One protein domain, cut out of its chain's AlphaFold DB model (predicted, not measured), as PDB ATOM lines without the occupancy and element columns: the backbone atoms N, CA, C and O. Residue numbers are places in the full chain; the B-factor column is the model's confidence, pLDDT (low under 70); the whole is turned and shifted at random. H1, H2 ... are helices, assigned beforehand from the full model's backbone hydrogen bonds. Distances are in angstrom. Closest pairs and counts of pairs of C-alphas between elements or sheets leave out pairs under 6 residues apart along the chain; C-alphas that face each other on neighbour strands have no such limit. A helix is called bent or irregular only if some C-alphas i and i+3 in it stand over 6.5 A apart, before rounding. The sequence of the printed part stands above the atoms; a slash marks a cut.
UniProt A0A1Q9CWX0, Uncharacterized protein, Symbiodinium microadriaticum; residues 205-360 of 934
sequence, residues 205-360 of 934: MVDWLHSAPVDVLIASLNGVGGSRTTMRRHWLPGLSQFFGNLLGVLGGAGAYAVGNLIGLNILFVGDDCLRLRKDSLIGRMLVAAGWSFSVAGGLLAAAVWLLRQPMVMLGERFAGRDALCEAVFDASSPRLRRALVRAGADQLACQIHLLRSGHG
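This is residues 205 to 360 of the 934 residues of an uncharacterized protein of Symbiodinium microadriaticum (UniProt A0A1Q9CWX0). A long, narrow bundle of three helices running up and down, each against the one before, has H2 and H3a side by side as a long helical hairpin and H1 packed along H2 from the tight link that joins those two. Beyond the bundle the bent helix H3 turns off as the arm H3b, whose first part crosses H2, and the bent helix H4 folds back beyond the end of H3b, touching no helix; residues 328 to 335, 341 to 347 and 349 to 354 stick out. The printed part has 156 residues with four named helices, H1, H2, H3 and H4 in that order, and no named strand: all helix. It is only just loose, close to extended, with a radius of gyration of the C-alphas of 22.3 A, and elongated, spanning 67 by 39 by 23 A.

H1 holds residues 205 to 233, 37.9 A long, from C-alpha 205 at (132.740, 176.394, 152.623). It has a kink of 47 degrees near residue 212 and is irregular, but only just: C-alphas 210 and 213 are 7.0 A apart. H2, residues 235 to 276, measures 57.3 A from C-alpha 235 at (115.321, 179.198, 184.891), with a kink of 26 degrees near residue 255. H3, residues 281 to 332, was assigned as one helix by its hydrogen bonds, but is bent: C-alphas 307 and 310 are 7.2 A apart. Its arms are H3a, residues 281 to 307, 39.3 A, and H3b, residues 310 to 332, 34.9 A, irregular with C-alphas 329 and 332 6.6 A apart. H4, residues 334 to 356, also assigned as one helix by its hydrogen bonds, is bent, with C-alphas 342 and 345 9.2 A apart; its arms are H4a, residues 334 to 342, and H4b, residues 345 to 356, ending at C-alpha 356 (140.530, 188.105, 184.288).

H1 and H2 form a helical hairpin and touch, closest at the C-alphas of Met 231 and Gly 238, 4.0 A, at a shallow tilt of 28 degrees, opposite ways. H2 and H3a, also a helical hairpin, touch at the C-alphas of Gly 259 and Ser 294, 3.6 A, at a shallow tilt of 9 degrees, opposite ways. With residues 206 to 216 alone H1 touches H3a, closest at the C-alphas of Leu 209 and Gly 298, 4.0 A. H2 touches H3b with residues 237 to 245 alone, closest at the C-alphas of Gln 241 and Val 312, 4.5 A. H4a and H4b are apart from H1, H2 and H3a. Every O i to N i+4 pair is within hydrogen-bond range in H3a and H4b; the counts are 21 of 25 in H1, 34 of 38 in H2, 17 of 19 in H3b and 4 of 5 in H4a.

The two C-alphas farthest apart, those of Asp 279 and Ser 332, are 68.3 A apart. The printed part has no cut, and the links H1 to H2, H2 to H3 and H3 to H4 are tight. Mean pLDDT of the printed part is 75.0; residues 319 to 320 and 322 to 360 are under 70.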
ATOM      1  N   MET A 205     134.137 176.055 152.302       85.38
ATOM      2  CA  MET A 205     132.740 176.394 152.623       85.38
ATOM      3  C   MET A 205     131.776 175.281 152.199       85.38
ATOM      4  O   MET A 205     130.800 175.002 152.882       85.38
ATOM      5  N   VAL A 206     132.082 174.636 151.077       82.31
ATOM      6  CA  VAL A 206     131.364 173.477 150.558       82.31
ATOM      7  C   VAL A 206     131.353 172.321 151.561       82.31
ATOM      8  O   VAL A 206     130.276 171.880 151.949       82.31
ATOM      9  N   ASP A 207     132.515 171.874 152.033       82.31
ATOM     10  CA  ASP A 207     132.620 170.745 152.966       82.31
ATOM     11  C   ASP A 207     131.879 171.044 154.272       82.31
ATOM     12  O   ASP A 207     131.186 170.182 154.814       82.31
ATOM     13  N   TRP A 208     131.965 172.298 154.728       86.81
ATOM     14  CA  TRP A 208     131.205 172.773 155.878       86.81
ATOM     15  C   TRP A 208     129.694 172.717 155.634       86.81
ATOM     16  O   TRP A 208     128.960 172.253 156.499       86.81
ATOM     17  N   LEU A 209     129.204 173.134 154.460       84.88
ATOM     18  CA  LEU A 209     127.776 173.065 154.128       84.88
ATOM     19  C   LEU A 209     127.259 171.621 154.116       84.88
ATOM     20  O   LEU A 209     126.126 171.384 154.519       84.88
ATOM     21  N   HIS A 210     128.075 170.652 153.713       81.31
ATOM     22  CA  HIS A 210     127.687 169.243 153.736       81.31
ATOM     23  C   HIS A 210     127.618 168.646 155.148       81.31
ATOM     24  O   HIS A 210     126.794 167.764 155.388       81.31
ATOM     25  N   SER A 211     128.463 169.095 156.086       84.69
ATOM     26  CA  SER A 211     128.427 168.607 157.474       84.69
ATOM     27  C   SER A 211     127.476 169.402 158.371       84.69
ATOM     28  O   SER A 211     126.945 168.861 159.342       84.69
ATOM     29  N   ALA A 212     127.208 170.667 158.029       87.06
ATOM     30  CA  ALA A 212     126.423 171.594 158.836       87.06
ATOM     31  C   ALA A 212     125.047 171.057 159.273       87.06
ATOM     32  O   ALA A 212     124.692 171.287 160.429       87.06
ATOM     33  N   PRO A 213     124.263 170.335 158.441       87.50
ATOM     34  CA  PRO A 213     122.983 169.785 158.879       87.50
ATOM     35  C   PRO A 213     123.107 168.832 160.067       87.50
ATOM     36  O   PRO A 213     122.328 168.927 161.015       87.50
ATOM     37  N   VAL A 214     124.116 167.957 160.041       84.44
ATOM     38  CA  VAL A 214     124.404 167.039 161.147       84.44
ATOM     39  C   VAL A 214     124.928 167.802 162.346       84.44
ATOM     40  O   VAL A 214     124.411 167.635 163.448       84.44
ATOM     41  N   ASP A 215     125.932 168.651 162.120       85.81
ATOM     42  CA  ASP A 215     126.604 169.393 163.183       85.81
ATOM     43  C   ASP A 215     125.592 170.244 163.964       85.81
ATOM     44  O   ASP A 215     125.620 170.289 165.191       85.81
ATOM     45  N   VAL A 216     124.651 170.892 163.267       86.56
ATOM     46  CA  VAL A 216     123.580 171.674 163.896       86.56
ATOM     47  C   VAL A 216     122.608 170.777 164.650       86.56
ATOM     48  O   VAL A 216     122.295 171.104 165.792       86.56
ATOM     49  N   LEU A 217     122.152 169.672 164.049       85.25
ATOM     50  CA  LEU A 217     121.185 168.762 164.664       85.25
ATOM     51  C   LEU A 217     121.726 168.147 165.960       85.25
ATOM     52  O   LEU A 217     121.088 168.276 167.005       85.25
ATOM     53  N   ILE A 218     122.904 167.524 165.911       82.88
ATOM     54  CA  ILE A 218     123.494 166.840 167.067       82.88
ATOM     55  C   ILE A 218     123.885 167.846 168.150       82.88
ATOM     56  O   ILE A 218     123.473 167.682 169.296       82.88
ATOM     57  N   ALA A 219     124.552 168.953 167.796       84.25
ATOM     58  CA  ALA A 219     124.894 169.980 168.784       84.25
ATOM     59  C   ALA A 219     123.644 170.583 169.447       84.25
ATOM     60  O   ALA A 219     123.686 171.024 170.594       84.25
ATOM     61  N   SER A 220     122.520 170.645 168.731       86.88
ATOM     62  CA  SER A 220     121.245 171.062 169.309       86.88
ATOM     63  C   SER A 220     120.625 170.013 170.219       86.88
ATOM     64  O   SER A 220     120.130 170.387 171.278       86.88
ATOM     65  N   LEU A 221     120.661 168.729 169.856       81.62
ATOM     66  CA  LEU A 221     120.168 167.643 170.708       81.62
ATOM     67  C   LEU A 221     120.967 167.562 172.017       81.62
ATOM     68  O   LEU A 221     120.372 167.614 173.095       81.62
ATOM     69  N   ASN A 222     122.300 167.584 171.928       80.00
ATOM     70  CA  ASN A 222     123.203 167.675 173.082       80.00
ATOM     71  C   ASN A 222     122.904 168.939 173.908       80.00
ATOM     72  O   ASN A 222     122.812 168.918 175.140       80.00
ATOM     73  N   GLY A 223     122.651 170.052 173.215       82.94
ATOM     74  CA  GLY A 223     122.268 171.316 173.821       82.94
ATOM     75  C   GLY A 223     120.939 171.278 174.586       82.94
ATOM     76  O   GLY A 223     120.821 171.976 175.590       82.94
ATOM     77  N   VAL A 224     119.939 170.492 174.171       83.31
ATOM     78  CA  VAL A 224     118.653 170.377 174.891       83.31
ATOM     79  C   VAL A 224     118.858 169.774 176.284       83.31
ATOM     80  O   VAL A 224     118.319 170.307 177.261       83.31
ATOM     81  N   GLY A 225     119.688 168.728 176.395       77.00
ATOM     82  CA  GLY A 225     120.125 168.187 177.688       77.00
ATOM     83  C   GLY A 225     120.852 169.249 178.522       77.00
ATOM     84  O   GLY A 225     120.498 169.484 179.679       77.00
ATOM     85  N   GLY A 226     121.766 169.981 177.869       75.81
ATOM     86  CA  GLY A 226     122.368 171.248 178.315       75.81
ATOM     87  C   GLY A 226     121.405 172.178 179.052       75.81
ATOM     88  O   GLY A 226     121.573 172.526 180.224       75.81
ATOM     89  N   SER A 227     120.364 172.572 178.331       82.31
ATOM     90  CA  SER A 227     119.394 173.569 178.753       82.31
ATOM     91  C   SER A 227     118.563 173.122 179.949       82.31
ATOM     92  O   SER A 227     118.238 173.951 180.798       82.31
ATOM     93  N   ARG A 228     118.233 171.826 180.059       79.62
ATOM     94  CA  ARG A 228     117.461 171.289 181.193       79.62
ATOM     95  C   ARG A 228     118.177 171.525 182.514       79.62
ATOM     96  O   ARG A 228     117.549 171.942 183.489       79.62
ATOM     97  N   THR A 229     119.483 171.306 182.547       72.12
ATOM     98  CA  THR A 229     120.245 171.526 183.773       72.12
ATOM     99  C   THR A 229     120.487 173.003 184.033       72.12
ATOM    100  O   THR A 229     120.334 173.437 185.176       72.12
ATOM    101  N   THR A 230     120.739 173.804 182.992       78.75
ATOM    102  CA  THR A 230     120.765 175.266 183.139       78.75
ATOM    103  C   THR A 230     119.444 175.771 183.724       78.75
ATOM    104  O   THR A 230     119.477 176.578 184.642       78.75
ATOM    105  N   MET A 231     118.281 175.248 183.302       82.75
ATOM    106  CA  MET A 231     116.970 175.630 183.854       82.75
ATOM    107  C   MET A 231     116.828 175.320 185.349       82.75
ATOM    108  O   MET A 231     116.168 176.082 186.053       82.75
ATOM    109  N   ARG A 232     117.456 174.245 185.852       82.94
ATOM    110  CA  ARG A 232     117.429 173.906 187.288       82.94
ATOM    111  C   ARG A 232     118.150 174.945 188.154       82.94
ATOM    112  O   ARG A 232     117.773 175.117 189.306       82.94
ATOM    113  N   ARG A 233     119.177 175.617 187.618       81.75
ATOM    114  CA  ARG A 233     119.987 176.623 188.339       81.75
ATOM    115  C   ARG A 233     119.572 178.059 188.011       81.75
ATOM    116  O   ARG A 233     119.454 178.893 188.901       81.75
ATOM    117  N   HIS A 234     119.303 178.317 186.735       85.19
ATOM    118  CA  HIS A 234     118.928 179.603 186.154       85.19
ATOM    119  C   HIS A 234     117.774 179.398 185.169       85.19
ATOM    120  O   HIS A 234     117.987 179.230 183.967       85.19
ATOM    121  N   TRP A 235     116.539 179.440 185.676       86.75
ATOM    122  CA  TRP A 235     115.321 179.198 184.891       86.75
ATOM    123  C   TRP A 235     115.295 179.959 183.555       86.75
ATOM    124  O   TRP A 235     115.118 179.350 182.505       86.75
ATOM    125  N   LEU A 236     115.512 181.280 183.574       83.31
ATOM    126  CA  LEU A 236     115.347 182.122 182.384       83.31
ATOM    127  C   LEU A 236     116.458 181.911 181.324       83.31
ATOM    128  O   LEU A 236     116.112 181.690 180.161       83.31
ATOM    129  N   PRO A 237     117.765 181.907 181.671       85.81
ATOM    130  CA  PRO A 237     118.822 181.516 180.736       85.81
ATOM    131  C   PRO A 237     118.665 180.094 180.201       85.81
ATOM    132  O   PRO A 237     118.833 179.877 179.005       85.81
ATOM    133  N   GLY A 238     118.298 179.139 181.062       85.38
ATOM    134  CA  GLY A 238     118.075 177.760 180.646       85.38
ATOM    135  C   GLY A 238     116.900 177.626 179.681       85.38
ATOM    136  O   GLY A 238     117.001 176.898 178.701       85.38
ATOM    137  N   LEU A 239     115.813 178.371 179.902       87.06
ATOM    138  CA  LEU A 239     114.652 178.372 179.015       87.06
ATOM    139  C   LEU A 239     114.997 178.978 177.648       87.06
ATOM    140  O   LEU A 239     114.616 178.431 176.615       87.06
ATOM    141  N   SER A 240     115.764 180.073 177.618       87.25
ATOM    142  CA  SER A 240     116.254 180.654 176.362       87.25
ATOM    143  C   SER A 240     117.153 179.671 175.608       87.25
ATOM    144  O   SER A 240     116.914 179.401 174.431       87.25
ATOM    145  N   GLN A 241     118.108 179.051 176.304       85.81
ATOM    146  CA  GLN A 241     118.969 178.011 175.745       85.81
ATOM    147  C   GLN A 241     118.148 176.837 175.203       85.81
ATOM    148  O   GLN A 241     118.450 176.310 174.136       85.81
ATOM    149  N   PHE A 242     117.097 176.422 175.917       89.06
ATOM    150  CA  PHE A 242     116.192 175.349 175.508       89.06
ATOM    151  C   PHE A 242     115.502 175.687 174.189       89.06
ATOM    152  O   PHE A 242     115.574 174.888 173.262       89.06
ATOM    153  N   PHE A 243     114.921 176.882 174.056       88.19
ATOM    154  CA  PHE A 243     114.288 177.307 172.805       88.19
ATOM    155  C   PHE A 243     115.280 177.435 171.647       88.19
ATOM    156  O   PHE A 243     114.976 176.995 170.540       88.19
ATOM    157  N   GLY A 244     116.475 177.981 171.892       89.19
ATOM    158  CA  GLY A 244     117.527 178.047 170.875       89.19
ATOM    159  C   GLY A 244     117.947 176.655 170.397       89.19
ATOM    160  O   GLY A 244     118.047 176.402 169.195       89.19
ATOM    161  N   ASN A 245     118.136 175.723 171.329       88.12
ATOM    162  CA  ASN A 245     118.499 174.351 170.997       88.12
ATOM    163  C   ASN A 245     117.356 173.605 170.310       88.12
ATOM    164  O   ASN A 245     117.617 172.991 169.282       88.12
ATOM    165  N   LEU A 246     116.109 173.751 170.764       87.06
ATOM    166  CA  LEU A 246     114.918 173.183 170.125       87.06
ATOM    167  C   LEU A 246     114.731 173.698 168.692       87.06
ATOM    168  O   LEU A 246     114.497 172.903 167.784       87.06
ATOM    169  N   LEU A 247     114.896 175.006 168.464       87.88
ATOM    170  CA  LEU A 247     114.885 175.584 167.118       87.88
ATOM    171  C   LEU A 247     115.963 174.941 166.242       87.88
ATOM    172  O   LEU A 247     115.706 174.626 165.081       87.88
ATOM    173  N   GLY A 248     117.153 174.712 166.797       86.81
ATOM    174  CA  GLY A 248     118.213 174.018 166.081       86.81
ATOM    175  C   GLY A 248     117.976 172.517 165.889       86.81
ATOM    176  O   GLY A 248     118.406 171.999 164.870       86.81
ATOM    177  N   VAL A 249     117.237 171.830 166.771       83.25
ATOM    178  CA  VAL A 249     116.805 170.438 166.536       83.25
ATOM    179  C   VAL A 249     115.848 170.400 165.352       83.25
ATOM    180  O   VAL A 249     116.074 169.657 164.407       83.25
ATOM    181  N   LEU A 250     114.804 171.231 165.361       84.81
ATOM    182  CA  LEU A 250     113.788 171.245 164.304       84.81
ATOM    183  C   LEU A 250     114.369 171.715 162.967       84.81
ATOM    184  O   LEU A 250     114.182 171.074 161.932       84.81
ATOM    185  N   GLY A 251     115.108 172.823 162.990       85.19
ATOM    186  CA  GLY A 251     115.755 173.374 161.809       85.19
ATOM    187  C   GLY A 251     116.897 172.495 161.298       85.19
ATOM    188  O   GLY A 251     117.022 172.308 160.092       85.19
ATOM    189  N   GLY A 252     117.681 171.903 162.202       85.38
ATOM    190  CA  GLY A 252     118.722 170.926 161.888       85.38
ATOM    191  C   GLY A 252     118.146 169.643 161.295       85.38
ATOM    192  O   GLY A 252     118.657 169.169 160.293       85.38
ATOM    193  N   ALA A 253     117.030 169.128 161.821       81.69
ATOM    194  CA  ALA A 253     116.336 167.968 161.261       81.69
ATOM    195  C   ALA A 253     115.791 168.251 159.853       81.69
ATOM    196  O   ALA A 253     115.939 167.420 158.958       81.69
ATOM    197  N   GLY A 254     115.220 169.439 159.626       82.69
ATOM    198  CA  GLY A 254     114.797 169.876 158.292       82.69
ATOM    199  C   GLY A 254     115.975 169.999 157.320       82.69
ATOM    200  O   GLY A 254     115.933 169.456 156.215       82.69
ATOM    201  N   ALA A 255     117.057 170.650 157.753       86.19
ATOM    202  CA  ALA A 255     118.303 170.747 156.997       86.19
ATOM    203  C   ALA A 255     118.895 169.374 156.681       86.19
ATOM    204  O   ALA A 255     119.363 169.153 155.569       86.19
ATOM    205  N   TYR A 256     118.842 168.446 157.630       83.31
ATOM    206  CA  TYR A 256     119.357 167.092 157.495       83.31
ATOM    207  C   TYR A 256     118.526 166.267 156.514       83.31
ATOM    208  O   TYR A 256     119.078 165.573 155.661       83.31
ATOM    209  N   ALA A 257     117.198 166.378 156.574       80.44
ATOM    210  CA  ALA A 257     116.313 165.710 155.628       80.44
ATOM    211  C   ALA A 257     116.593 166.161 154.183       80.44
ATOM    212  O   ALA A 257     116.709 165.343 153.274       80.44
ATOM    213  N   VAL A 258     116.766 167.464 153.961       82.56
ATOM    214  CA  VAL A 258     117.087 167.991 152.627       82.56
ATOM    215  C   VAL A 258     118.519 167.630 152.228       82.56
ATOM    216  O   VAL A 258     118.757 167.101 151.143       82.56
ATOM    217  N   GLY A 259     119.477 167.900 153.111       80.44
ATOM    218  CA  GLY A 259     120.890 167.874 152.772       80.44
ATOM    219  C   GLY A 259     121.516 166.486 152.755       80.44
ATOM    220  O   GLY A 259     122.294 166.159 151.855       80.44
ATOM    221  N   ASN A 260     121.146 165.651 153.721       81.88
ATOM    222  CA  ASN A 260     121.764 164.350 153.945       81.88
ATOM    223  C   ASN A 260     120.851 163.230 153.457       81.88
ATOM    224  O   ASN A 260     121.265 162.420 152.630       81.88
ATOM    225  N   LEU A 261     119.592 163.209 153.913       75.75
ATOM    226  CA  LEU A 261     118.655 162.142 153.553       75.75
ATOM    227  C   LEU A 261     118.385 162.137 152.048       75.75
ATOM    228  O   LEU A 261     118.453 161.079 151.433       75.75
ATOM    229  N   ILE A 262     118.115 163.299 151.455       78.69
ATOM    230  CA  ILE A 262     117.877 163.413 150.013       78.69
ATOM    231  C   ILE A 262     119.203 163.630 149.279       78.69
ATOM    232  O   ILE A 262     119.567 162.824 148.425       78.69
ATOM    233  N   GLY A 263     119.941 164.691 149.623       82.81
ATOM    234  CA  GLY A 263     121.141 165.095 148.887       82.81
ATOM    235  C   GLY A 263     122.238 164.032 148.834       82.81
ATOM    236  O   GLY A 263     122.584 163.566 147.748       82.81
ATOM    237  N   LEU A 264     122.761 163.604 149.987       79.38
ATOM    238  CA  LEU A 264     123.876 162.645 150.024       79.38
ATOM    239  C   LEU A 264     123.494 161.256 149.493       79.38
ATOM    240  O   LEU A 264     124.308 160.619 148.832       79.38
ATOM    241  N   ASN A 265     122.261 160.784 149.706       75.44
ATOM    242  CA  ASN A 265     121.837 159.508 149.117       75.44
ATOM    243  C   ASN A 265     121.769 159.576 147.585       75.44
ATOM    244  O   ASN A 265     122.250 158.663 146.916       75.44
ATOM    245  N   ILE A 266     121.223 160.657 147.012       79.38
ATOM    246  CA  ILE A 266     121.225 160.856 145.554       79.38
ATOM    247  C   ILE A 266     122.666 160.936 145.030       79.38
ATOM    248  O   ILE A 266     122.977 160.338 143.998       79.38
ATOM    249  N   LEU A 267     123.544 161.633 145.759       81.69
ATOM    250  CA  LEU A 267     124.961 161.750 145.426       81.69
ATOM    251  C   LEU A 267     125.634 160.374 145.348       81.69
ATOM    252  O   LEU A 267     126.255 160.055 144.337       81.69
ATOM    253  N   PHE A 268     125.452 159.532 146.367       80.56
ATOM    254  CA  PHE A 268     126.062 158.202 146.420       80.56
ATOM    255  C   PHE A 268     125.524 157.248 145.355       80.56
ATOM    256  O   PHE A 268     126.305 156.534 144.732       80.56
ATOM    257  N   VAL A 269     124.218 157.279 145.073       76.38
ATOM    258  CA  VAL A 269     123.649 156.504 143.956       76.38
ATOM    259  C   VAL A 269     124.233 156.974 142.618       76.38
ATOM    260  O   VAL A 269     124.509 156.155 141.737       76.38
ATOM    261  N   GLY A 270     124.444 158.284 142.462       79.81
ATOM    262  CA  GLY A 270     125.121 158.862 141.304       79.81
ATOM    263  C   GLY A 270     126.556 158.356 141.147       79.81
ATOM    264  O   GLY A 270     126.930 157.916 140.057       79.81
ATOM    265  N   ASP A 271     127.325 158.348 142.234       79.00
ATOM    266  CA  ASP A 271     128.696 157.833 142.268       79.00
ATOM    267  C   ASP A 271     128.765 156.336 141.949       79.00
ATOM    268  O   ASP A 271     129.590 155.920 141.133       79.00
ATOM    269  N   ASP A 272     127.874 155.521 142.515       76.62
ATOM    270  CA  ASP A 272     127.799 154.089 142.206       76.62
ATOM    271  C   ASP A 272     127.473 153.857 140.725       76.62
ATOM    272  O   ASP A 272     128.087 153.018 140.057       76.62
ATOM    273  N   CYS A 273     126.571 154.665 140.162       75.00
ATOM    274  CA  CYS A 273     126.271 154.655 138.733       75.00
ATOM    275  C   CYS A 273     127.495 155.016 137.871       75.00
ATOM    276  O   CYS A 273     127.698 154.399 136.822       75.00
ATOM    277  N   LEU A 274     128.319 155.981 138.292       81.44
ATOM    278  CA  LEU A 274     129.558 156.350 137.596       81.44
ATOM    279  C   LEU A 274     130.652 155.287 137.741       81.44
ATOM    280  O   LEU A 274     131.387 155.040 136.786       81.44
ATOM    281  N   ARG A 275     130.742 154.610 138.890       77.25
ATOM    282  CA  ARG A 275     131.666 153.480 139.083       77.25
ATOM    283  C   ARG A 275     131.316 152.310 138.171       77.25
ATOM    284  O   ARG A 275     132.207 151.748 137.539       77.25
ATOM    285  N   LEU A 276     130.028 151.977 138.060       77.88
ATOM    286  CA  LEU A 276     129.550 150.923 137.162       77.88
ATOM    287  C   LEU A 276     129.693 151.314 135.687       77.88
ATOM    288  O   LEU A 276     129.954 150.459 134.839       77.88
ATOM    289  N   ARG A 277     129.525 152.602 135.358       84.50
ATOM    290  CA  ARG A 277     129.641 153.111 133.991       84.50
ATOM    291  C   ARG A 277     130.164 154.546 133.988       84.50
ATOM    292  O   ARG A 277     129.388 155.493 134.117       84.50
ATOM    293  N   LYS A 278     131.475 154.696 133.760       78.62
ATOM    294  CA  LYS A 278     132.209 155.978 133.843       78.62
ATOM    295  C   LYS A 278     131.564 157.129 133.057       78.62
ATOM    296  O   LYS A 278     131.607 158.272 133.502       78.62
ATOM    297  N   ASP A 279     130.891 156.825 131.946       84.06
ATOM    298  CA  ASP A 279     130.260 157.827 131.077       84.06
ATOM    299  C   ASP A 279     128.752 158.018 131.291       84.06
ATOM    300  O   ASP A 279     128.088 158.666 130.477       84.06
ATOM    301  N   SER A 280     128.189 157.478 132.377       88.12
ATOM    302  CA  SER A 280     126.757 157.574 132.668       88.12
ATOM    303  C   SER A 280     126.307 159.031 132.820       88.12
ATOM    304  O   SER A 280     126.622 159.702 133.804       88.12
ATOM    305  N   LEU A 281     125.515 159.520 131.856       88.12
ATOM    306  CA  LEU A 281     124.847 160.822 131.952       88.12
ATOM    307  C   LEU A 281     123.945 160.882 133.193       88.12
ATOM    308  O   LEU A 281     123.965 161.877 133.910       88.12
ATOM    309  N   ILE A 282     123.223 159.791 133.472       78.56
ATOM    310  CA  ILE A 282     122.364 159.655 134.654       78.56
ATOM    311  C   ILE A 282     123.203 159.770 135.931       78.56
ATOM    312  O   ILE A 282     122.834 160.524 136.822       78.56
ATOM    313  N   GLY A 283     124.361 159.101 135.992       85.00
ATOM    314  CA  GLY A 283     125.281 159.200 137.129       85.00
ATOM    315  C   GLY A 283     125.716 160.644 137.394       85.00
ATOM    316  O   GLY A 283     125.555 161.134 138.505       85.00
ATOM    317  N   ARG A 284     126.149 161.376 136.355       90.12
ATOM    318  CA  ARG A 284     126.520 162.801 136.476       90.12
ATOM    319  C   ARG A 284     125.354 163.689 136.925       90.12
ATOM    320  O   ARG A 284     125.555 164.582 137.744       90.12
ATOM    321  N   MET A 285     124.149 163.456 136.399       85.62
ATOM    322  CA  MET A 285     122.951 164.210 136.790       85.62
ATOM    323  C   MET A 285     122.572 163.960 138.252       85.62
ATOM    324  O   MET A 285     122.256 164.912 138.962       85.62
ATOM    325  N   LEU A 286     122.633 162.705 138.706       83.38
ATOM    326  CA  LEU A 286     122.380 162.346 140.100       83.38
ATOM    327  C   LEU A 286     123.428 162.973 141.021       83.38
ATOM    328  O   LEU A 286     123.051 163.637 141.976       83.38
ATOM    329  N   VAL A 287     124.720 162.888 140.689       85.38
ATOM    330  CA  VAL A 287     125.778 163.570 141.454       85.38
ATOM    331  C   VAL A 287     125.472 165.067 141.592       85.38
ATOM    332  O   VAL A 287     125.416 165.579 142.706       85.38
ATOM    333  N   ALA A 288     125.177 165.768 140.492       86.44
ATOM    334  CA  ALA A 288     124.874 167.202 140.521       86.44
ATOM    335  C   ALA A 288     123.613 167.550 141.338       86.44
ATOM    336  O   ALA A 288     123.595 168.541 142.078       86.44
ATOM    337  N   ALA A 289     122.557 166.740 141.230       83.81
ATOM    338  CA  ALA A 289     121.339 166.910 142.014       83.81
ATOM    339  C   ALA A 289     121.600 166.683 143.509       83.81
ATOM    340  O   ALA A 289     121.220 167.519 144.331       83.81
ATOM    341  N   GLY A 290     122.296 165.599 143.859       85.00
ATOM    342  CA  GLY A 290     122.664 165.278 145.236       85.00
ATOM    343  C   GLY A 290     123.502 166.378 145.884       85.00
ATOM    344  O   GLY A 290     123.192 166.828 146.987       85.00
ATOM    345  N   TRP A 291     124.483 166.902 145.144       87.62
ATOM    346  CA  TRP A 291     125.276 168.070 145.533       87.62
ATOM    347  C   TRP A 291     124.411 169.299 145.828       87.62
ATOM    348  O   TRP A 291     124.560 169.926 146.876       87.62
ATOM    349  N   SER A 292     123.469 169.617 144.938       83.12
ATOM    350  CA  SER A 292     122.597 170.791 145.074       83.12
ATOM    351  C   SER A 292     121.704 170.712 146.315       83.12
ATOM    352  O   SER A 292     121.591 171.682 147.064       83.12
ATOM    353  N   PHE A 293     121.101 169.546 146.567       84.81
ATOM    354  CA  PHE A 293     120.296 169.310 147.767       84.81
ATOM    355  C   PHE A 293     121.135 169.360 149.043       84.81
ATOM    356  O   PHE A 293     120.702 169.952 150.029       84.81
ATOM    357  N   SER A 294     122.350 168.809 149.016       83.25
ATOM    358  CA  SER A 294     123.251 168.835 150.166       83.25
ATOM    359  C   SER A 294     123.694 170.255 150.532       83.25
ATOM    360  O   SER A 294     123.564 170.658 151.688       83.25
ATOM    361  N   VAL A 295     124.047 171.078 149.539       85.75
ATOM    362  CA  VAL A 295     124.308 172.517 149.723       85.75
ATOM    363  C   VAL A 295     123.077 173.260 150.250       85.75
ATOM    364  O   VAL A 295     123.202 174.075 151.164       85.75
ATOM    365  N   ALA A 296     121.881 172.982 149.723       85.12
ATOM    366  CA  ALA A 296     120.644 173.606 150.198       85.12
ATOM    367  C   ALA A 296     120.350 173.261 151.668       85.12
ATOM    368  O   ALA A 296     119.996 174.147 152.449       85.12
ATOM    369  N   GLY A 297     120.551 171.999 152.061       85.94
ATOM    370  CA  GLY A 297     120.494 171.577 153.458       85.94
ATOM    371  C   GLY A 297     121.513 172.323 154.318       85.94
ATOM    372  O   GLY A 297     121.154 172.854 155.365       85.94
ATOM    373  N   GLY A 298     122.753 172.462 153.847       86.44
ATOM    374  CA  GLY A 298     123.795 173.239 154.518       86.44
ATOM    375  C   GLY A 298     123.439 174.708 154.733       86.44
ATOM    376  O   GLY A 298     123.621 175.240 155.826       86.44
ATOM    377  N   LEU A 299     122.876 175.368 153.718       89.00
ATOM    378  CA  LEU A 299     122.430 176.762 153.822       89.00
ATOM    379  C   LEU A 299     121.280 176.908 154.824       89.00
ATOM    380  O   LEU A 299     121.254 177.865 155.601       89.00
ATOM    381  N   LEU A 300     120.357 175.943 154.848       86.38
ATOM    382  CA  LEU A 300     119.291 175.897 155.844       86.38
ATOM    383  C   LEU A 300     119.866 175.710 157.257       86.38
ATOM    384  O   LEU A 300     119.491 176.445 158.168       86.38
ATOM    385  N   ALA A 301     120.825 174.796 157.429       86.81
ATOM    386  CA  ALA A 301     121.520 174.588 158.697       86.81
ATOM    387  C   ALA A 301     122.248 175.859 159.161       86.81
ATOM    388  O   ALA A 301     122.154 176.228 160.330       86.81
ATOM    389  N   ALA A 302     122.913 176.571 158.248       87.88
ATOM    390  CA  ALA A 302     123.587 177.836 158.525       87.88
ATOM    391  C   ALA A 302     122.610 178.914 159.015       87.88
ATOM    392  O   ALA A 302     122.868 179.582 160.019       87.88
ATOM    393  N   ALA A 303     121.463 179.057 158.345       90.62
ATOM    394  CA  ALA A 303     120.420 179.995 158.746       90.62
ATOM    395  C   ALA A 303     119.864 179.653 160.136       90.62
ATOM    396  O   ALA A 303     119.759 180.525 160.999       90.62
ATOM    397  N   VAL A 304     119.575 178.374 160.386       89.94
ATOM    398  CA  VAL A 304     119.110 177.878 161.689       89.94
ATOM    399  C   VAL A 304     120.152 178.127 162.776       89.94
ATOM    400  O   VAL A 304     119.811 178.587 163.866       89.94
ATOM    401  N   TRP A 305     121.428 177.872 162.477       90.69
ATOM    402  CA  TRP A 305     122.535 178.132 163.386       90.69
ATOM    403  C   TRP A 305     122.591 179.613 163.774       90.69
ATOM    404  O   TRP A 305     122.588 179.914 164.967       90.69
ATOM    405  N   LEU A 306     122.556 180.527 162.798       90.12
ATOM    406  CA  LEU A 306     122.553 181.976 163.038       90.12
ATOM    407  C   LEU A 306     121.353 182.420 163.885       90.12
ATOM    408  O   LEU A 306     121.520 183.199 164.822       90.12
ATOM    409  N   LEU A 307     120.158 181.897 163.596       88.31
ATOM    410  CA  LEU A 307     118.935 182.241 164.323       88.31
ATOM    411  C   LEU A 307     118.949 181.750 165.777       88.31
ATOM    412  O   LEU A 307     118.406 182.427 166.652       88.31
ATOM    413  N   ARG A 308     119.578 180.600 166.065       91.19
ATOM    414  CA  ARG A 308     119.648 180.075 167.438       91.19
ATOM    415  C   ARG A 308     120.739 180.705 168.300       91.19
ATOM    416  O   ARG A 308     120.592 180.708 169.523       91.19
ATOM    417  N   GLN A 309     121.818 181.222 167.702       90.19
ATOM    418  CA  GLN A 309     123.000 181.680 168.446       90.19
ATOM    419  C   GLN A 309     122.685 182.658 169.595       90.19
ATOM    420  O   GLN A 309     123.170 182.415 170.699       90.19
ATOM    421  N   PRO A 310     121.854 183.708 169.428       89.31
ATOM    422  CA  PRO A 310     121.578 184.651 170.516       89.31
ATOM    423  C   PRO A 310     120.972 183.986 171.761       89.31
ATOM    424  O   PRO A 310     121.294 184.357 172.888       89.31
ATOM    425  N   MET A 311     120.122 182.978 171.552       87.38
ATOM    426  CA  MET A 311     119.444 182.235 172.616       87.38
ATOM    427  C   MET A 311     120.382 181.239 173.307       87.38
ATOM    428  O   MET A 311     120.386 181.122 174.532       87.38
ATOM    429  N   VAL A 312     121.222 180.552 172.526       85.25
ATOM    430  CA  VAL A 312     122.199 179.586 173.050       85.25
ATOM    431  C   VAL A 312     123.315 180.291 173.822       85.25
ATOM    432  O   VAL A 312     123.616 179.883 174.942       85.25
ATOM    433  N   MET A 313     123.870 181.385 173.285       85.75
ATOM    434  CA  MET A 313     124.945 182.154 173.929       85.75
ATOM    435  C   MET A 313     124.535 182.703 175.297       85.75
ATOM    436  O   MET A 313     125.359 182.749 176.212       85.75
ATOM    437  N   LEU A 314     123.269 183.104 175.459       80.12
ATOM    438  CA  LEU A 314     122.767 183.553 176.754       80.12
ATOM    439  C   LEU A 314     122.881 182.424 177.786       80.12
ATOM    440  O   LEU A 314     123.464 182.637 178.843       80.12
ATOM    441  N   GLY A 315     122.403 181.220 177.464       77.56
ATOM    442  CA  GLY A 315     122.517 180.051 178.340       77.56
ATOM    443  C   GLY A 315     123.955 179.611 178.603       77.56
ATOM    444  O   GLY A 315     124.334 179.427 179.760       77.56
ATOM    445  N   GLU A 316     124.772 179.499 177.549       78.62
ATOM    446  CA  GLU A 316     126.184 179.097 177.649       78.62
ATOM    447  C   GLU A 316     126.987 180.049 178.543       78.62
ATOM    448  O   GLU A 316     127.815 179.594 179.329       78.62
ATOM    449  N   ARG A 317     126.713 181.359 178.499       79.75
ATOM    450  CA  ARG A 317     127.394 182.340 179.356       79.75
ATOM    451  C   ARG A 317     127.122 182.102 180.844       79.75
ATOM    452  O   ARG A 317     128.043 182.204 181.652       79.75
ATOM    453  N   PHE A 318     125.884 181.773 181.216       74.06
ATOM    454  CA  PHE A 318     125.537 181.472 182.612       74.06
ATOM    455  C   PHE A 318     126.046 180.095 183.048       74.06
ATOM    456  O   PHE A 318     126.604 179.980 184.137       74.06
ATOM    457  N   ALA A 319     125.933 179.080 182.190       68.38
ATOM    458  CA  ALA A 319     126.473 177.748 182.463       68.38
ATOM    459  C   ALA A 319     128.006 177.766 182.599       68.38
ATOM    460  O   ALA A 319     128.558 177.132 183.493       68.38
ATOM    461  N   GLY A 320     128.700 178.538 181.756       67.50
ATOM    462  CA  GLY A 320     130.148 178.731 181.825       67.50
ATOM    463  C   GLY A 320     130.586 179.399 183.126       67.50
ATOM    464  O   GLY A 320     131.541 178.935 183.747       67.50
ATOM    465  N   ARG A 321     129.848 180.421 183.580       70.50
ATOM    466  CA  ARG A 321     130.073 181.063 184.883       70.50
ATOM    467  C   ARG A 321     129.919 180.069 186.035       70.50
ATOM    468  O   ARG A 321     130.765 180.022 186.918       70.50
ATOM    469  N   ASP A 322     128.872 179.251 186.015       65.81
ATOM    470  CA  ASP A 322     128.629 178.259 187.066       65.81
ATOM    471  C   ASP A 322     129.680 177.143 187.068       65.81
ATOM    472  O   ASP A 322     130.197 176.802 188.126       65.81
ATOM    473  N   ALA A 323     130.047 176.614 185.897       59.56
ATOM    474  CA  ALA A 323     131.085 175.593 185.772       59.56
ATOM    475  C   ALA A 323     132.466 176.120 186.193       59.56
ATOM    476  O   ALA A 323     133.292 175.371 186.712       59.56
ATOM    477  N   LEU A 324     132.730 177.412 185.971       55.56
ATOM    478  CA  LEU A 324     133.923 178.089 186.468       55.56
ATOM    479  C   LEU A 324     133.891 178.204 187.996       55.56
ATOM    480  O   LEU A 324     134.871 177.853 188.646       55.56
ATOM    481  N   CYS A 325     132.761 178.624 188.573       55.06
ATOM    482  CA  CYS A 325     132.565 178.639 190.021       55.06
ATOM    483  C   CYS A 325     132.763 177.241 190.622       55.06
ATOM    484  O   CYS A 325     133.514 177.102 191.581       55.06
ATOM    485  N   GLU A 326     132.166 176.198 190.044       55.53
ATOM    486  CA  GLU A 326     132.317 174.816 190.512       55.53
ATOM    487  C   GLU A 326     133.757 174.319 190.408       55.53
ATOM    488  O   GLU A 326     134.266 173.776 191.380       55.53
ATOM    489  N   ALA A 327     134.456 174.569 189.296       52.16
ATOM    490  CA  ALA A 327     135.870 174.209 189.161       52.16
ATOM    491  C   ALA A 327     136.768 174.953 190.169       52.16
ATOM    492  O   ALA A 327     137.742 174.391 190.668       52.16
ATOM    493  N   VAL A 328     136.429 176.202 190.503       50.62
ATOM    494  CA  VAL A 328     137.105 176.987 191.546       50.62
ATOM    495  C   VAL A 328     136.788 176.455 192.950       50.62
ATOM    496  O   VAL A 328     137.672 176.443 193.804       50.62
ATOM    497  N   PHE A 329     135.569 175.978 193.214       50.38
ATOM    498  CA  PHE A 329     135.201 175.374 194.502       50.38
ATOM    499  C   PHE A 329     135.764 173.949 194.673       50.38
ATOM    500  O   PHE A 329     136.172 173.569 195.773       50.38
ATOM    501  N   ASP A 330     135.883 173.193 193.580       44.25
ATOM    502  CA  ASP A 330     136.500 171.860 193.525       44.25
ATOM    503  C   ASP A 330     138.046 171.920 193.519       44.25
ATOM    504  O   ASP A 330     138.740 170.922 193.731       44.25
ATOM    505  N   ALA A 331     138.632 173.120 193.396       42.47
ATOM    506  CA  ALA A 331     140.071 173.376 193.531       42.47
ATOM    507  C   ALA A 331     140.642 173.086 194.941       42.47
ATOM    508  O   ALA A 331     141.849 173.197 195.162       42.47
ATOM    509  N   SER A 332     139.807 172.645 195.886       43.50
ATOM    510  CA  SER A 332     140.247 171.998 197.131       43.50
ATOM    511  C   SER A 332     140.809 170.576 196.913       43.50
ATOM    512  O   SER A 332     141.417 170.006 197.821       43.50
ATOM    513  N   SER A 333     140.695 170.017 195.700       44.72
ATOM    514  CA  SER A 333     141.238 168.713 195.304       44.72
ATOM    515  C   SER A 333     142.785 168.667 195.293       44.72
ATOM    516  O   SER A 333     143.441 169.331 194.479       44.72
ATOM    517  N   PRO A 334     143.426 167.794 196.101       51.25
ATOM    518  CA  PRO A 334     144.886 167.614 196.134       51.25
ATOM    519  C   PRO A 334     145.523 167.135 194.815       51.25
ATOM    520  O   PRO A 334     146.751 167.082 194.700       51.25
ATOM    521  N   ARG A 335     144.723 166.710 193.826       48.19
ATOM    522  CA  ARG A 335     145.206 166.302 192.495       48.19
ATOM    523  C   ARG A 335     145.419 167.504 191.576       48.19
ATOM    524  O   ARG A 335     146.487 167.593 190.977       48.19
ATOM    525  N   LEU A 336     144.487 168.460 191.555       48.38
ATOM    526  CA  LEU A 336     144.634 169.700 190.786       48.38
ATOM    527  C   LEU A 336     145.798 170.542 191.324       48.38
ATOM    528  O   LEU A 336     146.620 171.024 190.553       48.38
ATOM    529  N   ARG A 337     145.962 170.593 192.654       49.50
ATOM    530  CA  ARG A 337     147.109 171.252 193.304       49.50
ATOM    531  C   ARG A 337     148.455 170.682 192.840       49.50
ATOM    532  O   ARG A 337     149.402 171.429 192.631       49.50
ATOM    533  N   ARG A 338     148.546 169.364 192.631       53.81
ATOM    534  CA  ARG A 338     149.764 168.706 192.122       53.81
ATOM    535  C   ARG A 338     149.980 168.914 190.623       53.81
ATOM    536  O   ARG A 338     151.130 168.979 190.206       53.81
ATOM    537  N   ALA A 339     148.911 169.026 189.837       49.91
ATOM    538  CA  ALA A 339     148.993 169.351 188.414       49.91
ATOM    539  C   ALA A 339     149.441 170.807 188.193       49.91
ATOM    540  O   ALA A 339     150.372 171.048 187.435       49.91
ATOM    541  N   LEU A 340     148.867 171.755 188.940       48.31
ATOM    542  CA  LEU A 340     149.213 173.180 188.876       48.31
ATOM    543  C   LEU A 340     150.648 173.463 189.345       48.31
ATOM    544  O   LEU A 340     151.343 174.268 188.737       48.31
ATOM    545  N   VAL A 341     151.140 172.748 190.365       52.66
ATOM    546  CA  VAL A 341     152.550 172.832 190.800       52.66
ATOM    547  C   VAL A 341     153.521 172.295 189.735       52.66
ATOM    548  O   VAL A 341     154.661 172.744 189.675       52.66
ATOM    549  N   ARG A 342     153.090 171.358 188.879       52.09
ATOM    550  CA  ARG A 342     153.913 170.815 187.781       52.09
ATOM    551  C   ARG A 342     153.860 171.655 186.500       52.09
ATOM    552  O   ARG A 342     154.800 171.582 185.721       52.09
ATOM    553  N   ALA A 343     152.797 172.430 186.297       46.84
ATOM    554  CA  ALA A 343     152.529 173.185 185.070       46.84
ATOM    555  C   ALA A 343     153.402 174.447 184.881       46.84
ATOM    556  O   ALA A 343     153.480 174.986 183.783       46.84
ATOM    557  N   GLY A 344     154.106 174.912 185.920       55.44
ATOM    558  CA  GLY A 344     154.958 176.105 185.834       55.44
ATOM    559  C   GLY A 344     154.177 177.431 185.760       55.44
ATOM    560  O   GLY A 344     152.976 177.474 185.487       55.44
ATOM    561  N   ALA A 345     154.869 178.535 186.060       47.50
ATOM    562  CA  ALA A 345     154.267 179.855 186.286       47.50
ATOM    563  C   ALA A 345     153.562 180.451 185.050       47.50
ATOM    564  O   ALA A 345     152.540 181.123 185.193       47.50
ATOM    565  N   ASP A 346     154.051 180.156 183.846       45.66
ATOM    566  CA  ASP A 346     153.530 180.741 182.602       45.66
ATOM    567  C   ASP A 346     152.164 180.154 182.206       45.66
ATOM    568  O   ASP A 346     151.284 180.859 181.705       45.66
ATOM    569  N   GLN A 347     151.927 178.876 182.513       50.59
ATOM    570  CA  GLN A 347     150.641 178.214 182.269       50.59
ATOM    571  C   GLN A 347     149.576 178.670 183.278       50.59
ATOM    572  O   GLN A 347     148.411 178.863 182.918       50.59
ATOM    573  N   LEU A 348     149.991 178.925 184.526       53.56
ATOM    574  CA  LEU A 348     149.146 179.519 185.562       53.56
ATOM    575  C   LEU A 348     148.759 180.963 185.202       53.56
ATOM    576  O   LEU A 348     147.602 181.344 185.364       53.56
ATOM    577  N   ALA A 349     149.686 181.743 184.638       48.53
ATOM    578  CA  ALA A 349     149.412 183.092 184.149       48.53
ATOM    579  C   ALA A 349     148.383 183.096 183.005       48.53
ATOM    580  O   ALA A 349     147.487 183.938 182.999       48.53
ATOM    581  N   CYS A 350     148.434 182.120 182.092       47.59
ATOM    582  CA  CYS A 350     147.452 181.981 181.013       47.59
ATOM    583  C   CYS A 350     146.046 181.619 181.537       47.59
ATOM    584  O   CYS A 350     145.044 182.164 181.071       47.59
ATOM    585  N   GLN A 351     145.960 180.758 182.559       51.12
ATOM    586  CA  GLN A 351     144.692 180.422 183.223       51.12
ATOM    587  C   GLN A 351     144.135 181.590 184.053       51.12
ATOM    588  O   GLN A 351     142.934 181.851 184.023       51.12
ATOM    589  N   ILE A 352     144.999 182.348 184.736       53.38
ATOM    590  CA  ILE A 352     144.625 183.577 185.454       53.38
ATOM    591  C   ILE A 352     144.199 184.680 184.475       53.38
ATOM    592  O   ILE A 352     143.294 185.459 184.775       53.38
ATOM    593  N   HIS A 353     144.794 184.741 183.283       48.84
ATOM    594  CA  HIS A 353     144.398 185.702 182.259       48.84
ATOM    595  C   HIS A 353     142.997 185.405 181.705       48.84
ATOM    596  O   HIS A 353     142.188 186.327 181.604       48.84
ATOM    597  N   LEU A 354     142.678 184.126 181.467       48.94
ATOM    598  CA  LEU A 354     141.328 183.667 181.111       48.94
ATOM    599  C   LEU A 354     140.297 183.974 182.214       48.94
ATOM    600  O   LEU A 354     139.167 184.354 181.907       48.94
ATOM    601  N   LEU A 355     140.700 183.887 183.488       49.88
ATOM    602  CA  LEU A 355     139.885 184.285 184.645       49.88
ATOM    603  C   LEU A 355     139.666 185.808 184.741       49.88
ATOM    604  O   LEU A 355     138.638 186.240 185.249       49.88
ATOM    605  N   ARG A 356     140.608 186.629 184.254       48.31
ATOM    606  CA  ARG A 356     140.530 188.105 184.288       48.31
ATOM    607  C   ARG A 356     139.670 188.714 183.177       48.31
ATOM    608  O   ARG A 356     139.190 189.831 183.346       48.31
ATOM    609  N   SER A 357     139.491 188.023 182.050       44.88
ATOM    610  CA  SER A 357     138.768 188.545 180.876       44.88
ATOM    611  C   SER A 357     137.233 188.429 180.937       44.88
ATOM    612  O   SER A 357     136.552 188.926 180.041       44.88
ATOM    613  N   GLY A 358     136.665 187.804 181.976       42.91
ATOM    614  CA  GLY A 358     135.223 187.800 182.267       42.91
ATOM    615  C   GLY A 358     134.952 188.556 183.570       42.91
ATOM    616  O   GLY A 358     135.634 188.308 184.554       42.91
ATOM    617  N   HIS A 359     134.042 189.537 183.571       51.62
ATOM    618  CA  HIS A 359     133.866 190.468 184.695       51.62
ATOM    619  C   HIS A 359     132.708 190.127 185.658       51.62
ATOM    620  O   HIS A 359     131.541 190.122 185.250       51.62
ATOM    621  N   GLY A 360     133.054 190.060 186.954       46.50
ATOM    622  CA  GLY A 360     132.215 190.161 188.157       46.50
ATOM    623  C   GLY A 360     133.055 190.045 189.451       46.50
ATOM    624  O   GLY A 360     134.075 189.361 189.472       46.50
TER     625      GLY A 360